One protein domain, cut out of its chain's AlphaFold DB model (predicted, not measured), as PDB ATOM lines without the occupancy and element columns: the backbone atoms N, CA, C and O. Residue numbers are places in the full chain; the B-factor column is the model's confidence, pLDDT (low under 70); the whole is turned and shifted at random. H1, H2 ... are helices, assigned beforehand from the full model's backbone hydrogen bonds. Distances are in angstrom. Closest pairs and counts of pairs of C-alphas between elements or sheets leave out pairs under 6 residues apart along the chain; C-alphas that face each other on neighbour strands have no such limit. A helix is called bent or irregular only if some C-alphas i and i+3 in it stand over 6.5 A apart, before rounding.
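What this domain is: This is residues 27 to 97 of the 272 residues of an uncharacterized protein of Sparganum proliferum (UniProt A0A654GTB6). Look for a long, open chain of helices: H1 leads, turned at a corner, into H2, and H3 folds back from the far end of H2 to form a V with it, the two packing where H2 residues 61 to 65 meet H3 residues 80 to 87. Residues 27 to 41 and 43 to 48 of H1 stick out as a free arm at one end, and residues 89 to 97, of which 89 to 96 belong to H3, stick out at the open end of the V. The printed part has 71 residues with three named helices in the order H1, H2, H3 and no named strand, and its class is all helix. It is extended, with a radius of gyration of the C-alphas of 19.1 A and spans of 58 by 33 by 19 A.

Where its parts are: Find C-alpha 27 at (27.271, -36.476, -52.845); from there H1 runs through residues 27 to 48, 31.0 A from first to last C-alpha. After Ile 49, find C-alpha 50 at (18.636, -32.086, -83.730), where H2 begins; it covers residues 50 to 70 and measures 29.6 A. H2 has a kink of 39 degrees near residue 64 and is only just irregular, with C-alphas 62 and 65 6.7 A apart. Go on to H3, residues 77 to 96, 28.5 A long, whose last C-alpha, that of Thr 96, is at (11.320, -11.736, -94.945).

How they stand to each other: Start at Ile 49, the one residue of the tight link between H1 and H2. These two helices meet only through their link. Next, look at Pro 65 and Ser 80, where H2 and H3 touch: their C-alphas, the closest of the two helices, are 5.4 A apart. H2 touches with residues 61 to 65 alone, and H3 with residues 80 to 87 alone. Their lines stand at a steep tilt of 51 degrees, and they run opposite ways, with centres 12.4 A apart. H1 and H3 are apart. Along the backbone, each O i to N i+4 pair of H1 and H3 is within hydrogen-bond range, while in H2 this holds for 13 of 17.

The domain as a whole: The two C-alphas farthest apart are those of Arg 27 and Ser 72, at 58.8 A, and the outline is elongated. From Arg 27 to Asp 97, the first and last printed C-alphas, it is 48.1 A. The printed part has no cut. Between H2 and H3 you cross a short link of 6 residues, and no link is long. The mean pLDDT of the printed part is 80.9; look for values under 70 at residue 69 and at residues 73 to 77, of which residue 77 belongs to H3.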
ATOM      1  N   ARG A  27      28.597 -36.312 -52.217       74.69
ATOM      2  CA  ARG A  27      27.271 -36.476 -52.845       74.69
ATOM      3  C   ARG A  27      26.853 -35.255 -53.659       74.69
ATOM      4  O   ARG A  27      26.290 -35.418 -54.743       74.69
ATOM      5  N   VAL A  28      27.109 -34.049 -53.155       76.69
ATOM      6  CA  VAL A  28      26.802 -32.792 -53.855       76.69
ATOM      7  C   VAL A  28      27.669 -32.642 -55.107       76.69
ATOM      8  O   VAL A  28      27.151 -32.296 -56.175       76.69
ATOM      9  N   VAL A  29      28.963 -32.958 -55.011       79.38
ATOM     10  CA  VAL A  29      29.891 -32.956 -56.153       79.38
ATOM     11  C   VAL A  29      29.450 -33.971 -57.208       79.38
ATOM     12  O   VAL A  29      29.347 -33.624 -58.387       79.38
ATOM     13  N   ASP A  30      29.095 -35.190 -56.801       81.88
ATOM     14  CA  ASP A  30      28.603 -36.224 -57.714       81.88
ATOM     15  C   ASP A  30      27.283 -35.835 -58.391       81.88
ATOM     16  O   ASP A  30      27.120 -36.029 -59.600       81.88
ATOM     17  N   ALA A  31      26.334 -35.266 -57.643       81.81
ATOM     18  CA  ALA A  31      25.063 -34.801 -58.191       81.81
ATOM     19  C   ALA A  31      25.266 -33.673 -59.214       81.81
ATOM     20  O   ALA A  31      24.680 -33.706 -60.301       81.81
ATOM     21  N   THR A  32      26.147 -32.718 -58.902       85.50
ATOM     22  CA  THR A  32      26.511 -31.617 -59.805       85.50
ATOM     23  C   THR A  32      27.155 -32.163 -61.074       85.50
ATOM     24  O   THR A  32      26.705 -31.859 -62.177       85.50
ATOM     25  N   ARG A  33      28.121 -33.078 -60.940       88.00
ATOM     26  CA  ARG A  33      28.793 -33.713 -62.078       88.00
ATOM     27  C   ARG A  33      27.820 -34.484 -62.971       88.00
ATOM     28  O   ARG A  33      27.915 -34.387 -64.193       88.00
ATOM     29  N   ARG A  34      26.866 -35.222 -62.392       89.31
ATOM     30  CA  ARG A  34      25.817 -35.929 -63.152       89.31
ATOM     31  C   ARG A  34      24.913 -34.957 -63.904       89.31
ATOM     32  O   ARG A  34      24.622 -35.195 -65.075       89.31
ATOM     33  N   ARG A  35      24.505 -33.857 -63.263       92.25
ATOM     34  CA  ARG A  35      23.700 -32.802 -63.896       92.25
ATOM     35  C   ARG A  35      24.442 -32.167 -65.068       92.25
ATOM     36  O   ARG A  35      23.875 -32.075 -66.153       92.25
ATOM     37  N   SER A  36      25.698 -31.778 -64.875       91.38
ATOM     38  CA  SER A  36      26.524 -31.170 -65.921       91.38
ATOM     39  C   SER A  36      26.796 -32.150 -67.065       91.38
ATOM     40  O   SER A  36      26.718 -31.770 -68.227       91.38
ATOM     41  N   ALA A  37      27.025 -33.435 -66.771       90.44
ATOM     42  CA  ALA A  37      27.178 -34.465 -67.801       90.44
ATOM     43  C   ALA A  37      25.891 -34.653 -68.620       90.44
ATOM     44  O   ALA A  37      25.939 -34.717 -69.848       90.44
ATOM     45  N   PHE A  38      24.732 -34.689 -67.960       92.38
ATOM     46  CA  PHE A  38      23.444 -34.746 -68.646       92.38
ATOM     47  C   PHE A  38      23.199 -33.496 -69.501       92.38
ATOM     48  O   PHE A  38      22.813 -33.612 -70.661       92.38
ATOM     49  N   ALA A  39      23.495 -32.307 -68.972       91.25
ATOM     50  CA  ALA A  39      23.407 -31.055 -69.717       91.25
ATOM     51  C   ALA A  39      24.312 -31.058 -70.958       91.25
ATOM     52  O   ALA A  39      23.877 -30.648 -72.032       91.25
ATOM     53  N   MET A  40      25.530 -31.592 -70.843       90.38
ATOM     54  CA  MET A  40      26.434 -31.772 -71.977       90.38
ATOM     55  C   MET A  40      25.887 -32.734 -73.029       90.38
ATOM     56  O   MET A  40      26.053 -32.478 -74.220       90.38
ATOM     57  N   LEU A  41      25.224 -33.819 -72.621       89.88
ATOM     58  CA  LEU A  41      24.572 -34.740 -73.553       89.88
ATOM     59  C   LEU A  41      23.410 -34.063 -74.286       89.88
ATOM     60  O   LEU A  41      23.307 -34.187 -75.505       89.88
ATOM     61  N   VAL A  42      22.576 -33.308 -73.564       87.94
ATOM     62  CA  VAL A  42      21.491 -32.514 -74.159       87.94
ATOM     63  C   VAL A  42      22.060 -31.496 -75.146       87.94
ATOM     64  O   VAL A  42      21.583 -31.410 -76.270       87.94
ATOM     65  N   PHE A  43      23.118 -30.779 -74.769       87.81
ATOM     66  CA  PHE A  43      23.803 -29.832 -75.645       87.81
ATOM     67  C   PHE A  43      24.390 -30.494 -76.901       87.81
ATOM     68  O   PHE A  43      24.214 -30.008 -78.017       87.81
ATOM     69  N   ALA A  44      25.069 -31.631 -76.742       86.62
ATOM     70  CA  ALA A  44      25.601 -32.379 -77.874       86.62
ATOM     71  C   ALA A  44      24.471 -32.826 -78.813       86.62
ATOM     72  O   ALA A  44      24.602 -32.706 -80.028       86.62
ATOM     73  N   TYR A  45      23.337 -33.268 -78.266       86.06
ATOM     74  CA  TYR A  45      22.158 -33.622 -79.054       86.06
ATOM     75  C   TYR A  45      21.584 -32.417 -79.817       86.06
ATOM     76  O   TYR A  45      21.334 -32.528 -81.019       86.06
ATOM     77  N   THR A  46      21.412 -31.264 -79.161       80.38
ATOM     78  CA  THR A  46      20.809 -30.071 -79.783       80.38
ATOM     79  C   THR A  46      21.666 -29.495 -80.907       80.38
ATOM     80  O   THR A  46      21.117 -29.001 -81.887       80.38
ATOM     81  N   ILE A  47      22.995 -29.584 -80.809       77.31
ATOM     82  CA  ILE A  47      23.904 -29.058 -81.838       77.31
ATOM     83  C   ILE A  47      24.224 -30.092 -82.925       77.31
ATOM     84  O   ILE A  47      24.317 -29.728 -84.097       77.31
ATOM     85  N   LEU A  48      24.404 -31.370 -82.572       78.44
ATOM     86  CA  LEU A  48      24.919 -32.382 -83.505       78.44
ATOM     87  C   LEU A  48      23.844 -33.241 -84.158       78.44
ATOM     88  O   LEU A  48      24.099 -33.765 -85.234       78.44
ATOM     89  N   ILE A  49      22.686 -33.435 -83.521       79.69
ATOM     90  CA  ILE A  49      21.674 -34.404 -83.972       79.69
ATOM     91  C   ILE A  49      20.385 -33.691 -84.371       79.69
ATOM     92  O   ILE A  49      19.854 -33.928 -85.456       79.69
ATOM     93  N   GLN A  50      19.901 -32.785 -83.525       81.50
ATOM     94  CA  GLN A  50      18.636 -32.086 -83.730       81.50
ATOM     95  C   GLN A  50      18.536 -31.345 -85.079       81.50
ATOM     96  O   GLN A  50      17.474 -31.447 -85.692       81.50
ATOM     97  N   PRO A  51      19.571 -30.658 -85.609       81.12
ATOM     98  CA  PRO A  51      19.447 -29.955 -86.888       81.12
ATOM     99  C   PRO A  51      19.212 -30.918 -88.057       81.12
ATOM    100  O   PRO A  51      18.374 -30.652 -88.914       81.12
ATOM    101  N   TRP A  52      19.887 -32.072 -88.057       80.06
ATOM    102  CA  TRP A  52      19.691 -33.119 -89.066       80.06
ATOM    103  C   TRP A  52      18.338 -33.793 -88.923       80.06
ATOM    104  O   TRP A  52      17.661 -34.037 -89.916       80.06
ATOM    105  N   LEU A  53      17.914 -34.045 -87.683       81.31
ATOM    106  CA  LEU A  53      16.595 -34.591 -87.413       81.31
ATOM    107  C   LEU A  53      15.503 -33.652 -87.941       81.31
ATOM    108  O   LEU A  53      14.603 -34.110 -88.636       81.31
ATOM    109  N   LEU A  54      15.604 -32.348 -87.672       78.88
ATOM    110  CA  LEU A  54      14.687 -31.341 -88.207       78.88
ATOM    111  C   LEU A  54      14.742 -31.300 -89.737       78.88
ATOM    112  O   LEU A  54      13.697 -31.285 -90.381       78.88
ATOM    113  N   LEU A  55      15.933 -31.370 -90.329       76.12
ATOM    114  CA  LEU A  55      16.099 -31.421 -91.779       76.12
ATOM    115  C   LEU A  55      15.469 -32.674 -92.414       76.12
ATOM    116  O   LEU A  55      15.028 -32.601 -93.555       76.12
ATOM    117  N   CYS A  56      15.370 -33.799 -91.702       78.12
ATOM    118  CA  CYS A  56      14.680 -35.004 -92.179       78.12
ATOM    119  C   CYS A  56      13.168 -34.988 -91.893       78.12
ATOM    120  O   CYS A  56      12.365 -35.382 -92.741       78.12
ATOM    121  N   ILE A  57      12.769 -34.535 -90.703       77.75
ATOM    122  CA  ILE A  57      11.379 -34.548 -90.231       77.75
ATOM    123  C   ILE A  57      10.547 -33.461 -90.912       77.75
ATOM    124  O   ILE A  57       9.399 -33.716 -91.268       77.75
ATOM    125  N   LEU A  58      11.097 -32.260 -91.116       75.12
ATOM    126  CA  LEU A  58      10.345 -31.140 -91.684       75.12
ATOM    127  C   LEU A  58       9.885 -31.416 -93.119       75.12
ATOM    128  O   LEU A  58       8.692 -31.257 -93.367       75.12
ATOM    129  N   PRO A  59      10.728 -31.907 -94.050       74.94
ATOM    130  CA  PRO A  59      10.251 -32.329 -95.360       74.94
ATOM    131  C   PRO A  59       9.192 -33.422 -95.263       74.94
ATOM    132  O   PRO A  59       8.212 -33.360 -95.988       74.94
ATOM    133  N   PHE A  60       9.322 -34.387 -94.346       74.44
ATOM    134  CA  PHE A  60       8.301 -35.424 -94.177       74.44
ATOM    135  C   PHE A  60       6.963 -34.845 -93.684       74.44
ATOM    136  O   PHE A  60       5.926 -35.166 -94.250       74.44
ATOM    137  N   LEU A  61       6.967 -33.935 -92.706       72.25
ATOM    138  CA  LEU A  61       5.769 -33.224 -92.228       72.25
ATOM    139  C   LEU A  61       5.129 -32.341 -93.309       72.25
ATOM    140  O   LEU A  61       3.905 -32.216 -93.355       72.25
ATOM    141  N   LEU A  62       5.949 -31.740 -94.172       74.50
ATOM    142  CA  LEU A  62       5.516 -30.905 -95.294       74.50
ATOM    143  C   LEU A  62       4.956 -31.729 -96.456       74.50
ATOM    144  O   LEU A  62       3.988 -31.321 -97.093       74.50
ATOM    145  N   LEU A  63       5.560 -32.885 -96.729       74.56
ATOM    146  CA  LEU A  63       5.193 -33.781 -97.824       74.56
ATOM    147  C   LEU A  63       4.104 -34.781 -97.423       74.56
ATOM    148  O   LEU A  63       3.421 -35.317 -98.290       74.56
ATOM    149  N   TYR A  64       3.888 -35.016 -96.129       75.44
ATOM    150  CA  TYR A  64       2.860 -35.932 -95.646       75.44
ATOM    151  C   TYR A  64       1.446 -35.551 -96.122       75.44
ATOM    152  O   TYR A  64       0.755 -36.444 -96.616       75.44
ATOM    153  N   PRO A  65       1.000 -34.276 -96.068       74.88
ATOM    154  CA  PRO A  65      -0.289 -33.879 -96.630       74.88
ATOM    155  C   PRO A  65      -0.455 -34.181 -98.133       74.88
ATOM    156  O   PRO A  65      -1.435 -34.848 -98.466       74.88
ATOM    157  N   PRO A  66       0.457 -33.777 -99.049       73.94
ATOM    158  CA  PRO A  66       0.315 -34.109-100.467       73.94
ATOM    159  C   PRO A  66       0.463 -35.610-100.755       73.94
ATOM    160  O   PRO A  66      -0.262 -36.129-101.597       73.94
ATOM    161  N   ILE A  67       1.327 -36.339-100.037       75.06
ATOM    162  CA  ILE A  67       1.441 -37.802-100.185       75.06
ATOM    163  C   ILE A  67       0.134 -38.483 -99.769       75.06
ATOM    164  O   ILE A  67      -0.393 -39.313-100.507       75.06
ATOM    165  N   SER A  68      -0.422 -38.099 -98.620       70.69
ATOM    166  CA  SER A  68      -1.674 -38.659 -98.102       70.69
ATOM    167  C   SER A  68      -2.860 -38.368 -99.025       70.69
ATOM    168  O   SER A  68      -3.742 -39.214 -99.175       70.69
ATOM    169  N   TRP A  69      -2.843 -37.211 -99.698       69.81
ATOM    170  CA  TRP A  69      -3.800 -36.851-100.748       69.81
ATOM    171  C   TRP A  69      -3.751 -37.820-101.939       69.81
ATOM    172  O   TRP A  69      -4.784 -38.136-102.525       69.81
ATOM    173  N   CYS A  70      -2.566 -38.338-102.278       78.25
ATOM    174  CA  CYS A  70      -2.377 -39.305-103.361       78.25
ATOM    175  C   CYS A  70      -2.690 -40.761-102.963       78.25
ATOM    176  O   CYS A  70      -2.949 -41.576-103.843       78.25
ATOM    177  N   THR A  71      -2.675 -41.114-101.671       73.25
ATOM    178  CA  THR A  71      -2.777 -42.516-101.208       73.25
ATOM    179  C   THR A  71      -4.158 -42.931-100.693       73.25
ATOM    180  O   THR A  71      -4.276 -43.982-100.064       73.25
ATOM    181  N   SER A  72      -5.220 -42.150-100.937       71.56
ATOM    182  CA  SER A  72      -6.610 -42.433-100.502       71.56
ATOM    183  C   SER A  72      -6.794 -42.669 -98.990       71.56
ATOM    184  O   SER A  72      -7.816 -43.196 -98.554       71.56
ATOM    185  N   GLN A  73      -5.812 -42.274 -98.177       68.94
ATOM    186  CA  GLN A  73      -5.895 -42.356 -96.720       68.94
ATOM    187  C   GLN A  73      -6.820 -41.242 -96.212       68.94
ATOM    188  O   GLN A  73      -6.773 -40.133 -96.754       68.94
ATOM    189  N   PRO A  74      -7.652 -41.486 -95.182       66.06
ATOM    190  CA  PRO A  74      -8.475 -40.438 -94.597       66.06
ATOM    191  C   PRO A  74      -7.561 -39.385 -93.970       66.06
ATOM    192  O   PRO A  74      -6.979 -39.574 -92.903       66.06
ATOM    193  N   LEU A  75      -7.417 -38.262 -94.668       63.16
ATOM    194  CA  LEU A  75      -6.679 -37.120 -94.172       63.16
ATOM    195  C   LEU A  75      -7.470 -36.532 -93.006       63.16
ATOM    196  O   LEU A  75      -8.600 -36.072 -93.179       63.16
ATOM    197  N   SER A  76      -6.893 -36.505 -91.809       69.69
ATOM    198  CA  SER A  76      -7.409 -35.628 -90.764       69.69
ATOM    199  C   SER A  76      -7.217 -34.187 -91.237       69.69
ATOM    200  O   SER A  76      -6.121 -33.631 -91.133       69.69
ATOM    201  N   LEU A  77      -8.279 -33.605 -91.800       68.50
ATOM    202  CA  LEU A  77      -8.284 -32.284 -92.433       68.50
ATOM    203  C   LEU A  77      -7.638 -31.210 -91.539       68.50
ATOM    204  O   LEU A  77      -6.916 -30.345 -92.022       68.50
ATOM    205  N   THR A  78      -7.827 -31.320 -90.224       71.94
ATOM    206  CA  THR A  78      -7.246 -30.430 -89.213       71.94
ATOM    207  C   THR A  78      -5.716 -30.453 -89.187       71.94
ATOM    208  O   THR A  78      -5.097 -29.393 -89.233       71.94
ATOM    209  N   TRP A  79      -5.086 -31.631 -89.157       71.00
ATOM    210  CA  TRP A  79      -3.624 -31.760 -89.064       71.00
ATOM    211  C   TRP A  79      -2.911 -31.313 -90.340       71.00
ATOM    212  O   TRP A  79      -1.851 -30.697 -90.265       71.00
ATOM    213  N   SER A  80      -3.506 -31.564 -91.505       75.12
ATOM    214  CA  SER A  80      -2.938 -31.140 -92.786       75.12
ATOM    215  C   SER A  80      -3.066 -29.643 -93.025       75.12
ATOM    216  O   SER A  80      -2.122 -29.021 -93.504       75.12
ATOM    217  N   LEU A  81      -4.195 -29.038 -92.650       77.44
ATOM    218  CA  LEU A  81      -4.334 -27.584 -92.700       77.44
ATOM    219  C   LEU A  81      -3.383 -26.907 -91.711       77.44
ATOM    220  O   LEU A  81      -2.752 -25.911 -92.062       77.44
ATOM    221  N   LEU A  82      -3.226 -27.460 -90.503       80.38
ATOM    222  CA  LEU A  82      -2.288 -26.940 -89.509       80.38
ATOM    223  C   LEU A  82      -0.832 -27.039 -89.987       80.38
ATOM    224  O   LEU A  82      -0.085 -26.072 -89.846       80.38
ATOM    225  N   SER A  83      -0.420 -28.163 -90.582       78.81
ATOM    226  CA  SER A  83       0.959 -28.322 -91.052       78.81
ATOM    227  C   SER A  83       1.270 -27.408 -92.238       78.81
ATOM    228  O   SER A  83       2.288 -26.721 -92.212       78.81
ATOM    229  N   ILE A  84       0.376 -27.326 -93.230       80.25
ATOM    230  CA  ILE A  84       0.550 -26.459 -94.407       80.25
ATOM    231  C   ILE A  84       0.537 -24.984 -94.000       80.25
ATOM    232  O   ILE A  84       1.376 -24.216 -94.465       80.25
ATOM    233  N   SER A  85      -0.380 -24.573 -93.120       83.88
ATOM    234  CA  SER A  85      -0.431 -23.181 -92.657       83.88
ATOM    235  C   SER A  85       0.806 -22.809 -91.843       83.88
ATOM    236  O   SER A  85       1.415 -21.780 -92.115       83.88
ATOM    237  N   THR A  86       1.244 -23.663 -90.912       83.88
ATOM    238  CA  THR A  86       2.467 -23.434 -90.124       83.88
ATOM    239  C   THR A  86       3.695 -23.345 -91.027       83.88
ATOM    240  O   THR A  86       4.522 -22.449 -90.870       83.88
ATOM    241  N   ALA A  87       3.793 -24.237 -92.012       83.44
ATOM    242  CA  ALA A  87       4.853 -24.235 -93.006       83.44
ATOM    243  C   ALA A  87       4.888 -22.960 -93.842       83.44
ATOM    244  O   ALA A  87       5.949 -22.366 -94.020       83.44
ATOM    245  N   LEU A  88       3.726 -22.543 -94.345       87.12
ATOM    246  CA  LEU A  88       3.588 -21.340 -95.149       87.12
ATOM    247  C   LEU A  88       3.960 -20.101 -94.331       87.12
ATOM    248  O   LEU A  88       4.734 -19.277 -94.803       87.12
ATOM    249  N   LEU A  89       3.466 -19.995 -93.095       90.75
ATOM    250  CA  LEU A  89       3.796 -18.893 -92.190       90.75
ATOM    251  C   LEU A  89       5.294 -18.841 -91.886       90.75
ATOM    252  O   LEU A  89       5.897 -17.773 -91.959       90.75
ATOM    253  N   TYR A  90       5.906 -19.991 -91.596       89.81
ATOM    254  CA  TYR A  90       7.342 -20.066 -91.356       89.81
ATOM    255  C   TYR A  90       8.154 -19.731 -92.614       89.81
ATOM    256  O   TYR A  90       9.160 -19.035 -92.520       89.81
ATOM    257  N   TYR A  91       7.717 -20.176 -93.794       89.12
ATOM    258  CA  TYR A  91       8.352 -19.828 -95.063       89.12
ATOM    259  C   TYR A  91       8.266 -18.324 -95.342       89.12
ATOM    260  O   TYR A  91       9.284 -17.715 -95.664       89.12
ATOM    261  N   LEU A  92       7.094 -17.703 -95.154       93.81
ATOM    262  CA  LEU A  92       6.956 -16.249 -95.270       93.81
ATOM    263  C   LEU A  92       7.913 -15.542 -94.308       93.81
ATOM    264  O   LEU A  92       8.705 -14.716 -94.759       93.81
ATOM    265  N   TYR A  93       7.909 -15.927 -93.028       93.88
ATOM    266  CA  TYR A  93       8.846 -15.406 -92.031       93.88
ATOM    267  C   TYR A  93      10.303 -15.535 -92.496       93.88
ATOM    268  O   TYR A  93      11.028 -14.545 -92.520       93.88
ATOM    269  N   TRP A  94      10.719 -16.724 -92.941       91.38
ATOM    270  CA  TRP A  94      12.076 -16.969 -93.429       91.38
ATOM    271  C   TRP A  94      12.440 -16.052 -94.596       91.38
ATOM    272  O   TRP A  94      13.516 -15.466 -94.597       91.38
ATOM    273  N   THR A  95      11.561 -15.910 -95.593       91.94
ATOM    274  CA  THR A  95      11.847 -15.070 -96.769       91.94
ATOM    275  C   THR A  95      11.974 -13.593 -96.419       91.94
ATOM    276  O   THR A  95      12.817 -12.908 -96.992       91.94
ATOM    277  N   THR A  96      11.197 -13.111 -95.446       94.19
ATOM    278  CA  THR A  96      11.320 -11.736 -94.945       94.19
ATOM    279  C   THR A  96      12.560 -11.521 -94.078       94.19
ATOM    280  O   THR A  96      12.984 -10.386 -93.894       94.19
ATOM    281  N   ASP A  97      13.147 -12.601 -93.564       95.25
ATOM    282  CA  ASP A  97      14.198 -12.591 -92.546       95.25
ATOM    283  C   ASP A  97      15.513 -13.235 -93.028       95.25
ATOM    284  O   ASP A  97      16.402 -13.558 -92.241       95.25
TER     285      ASP A  97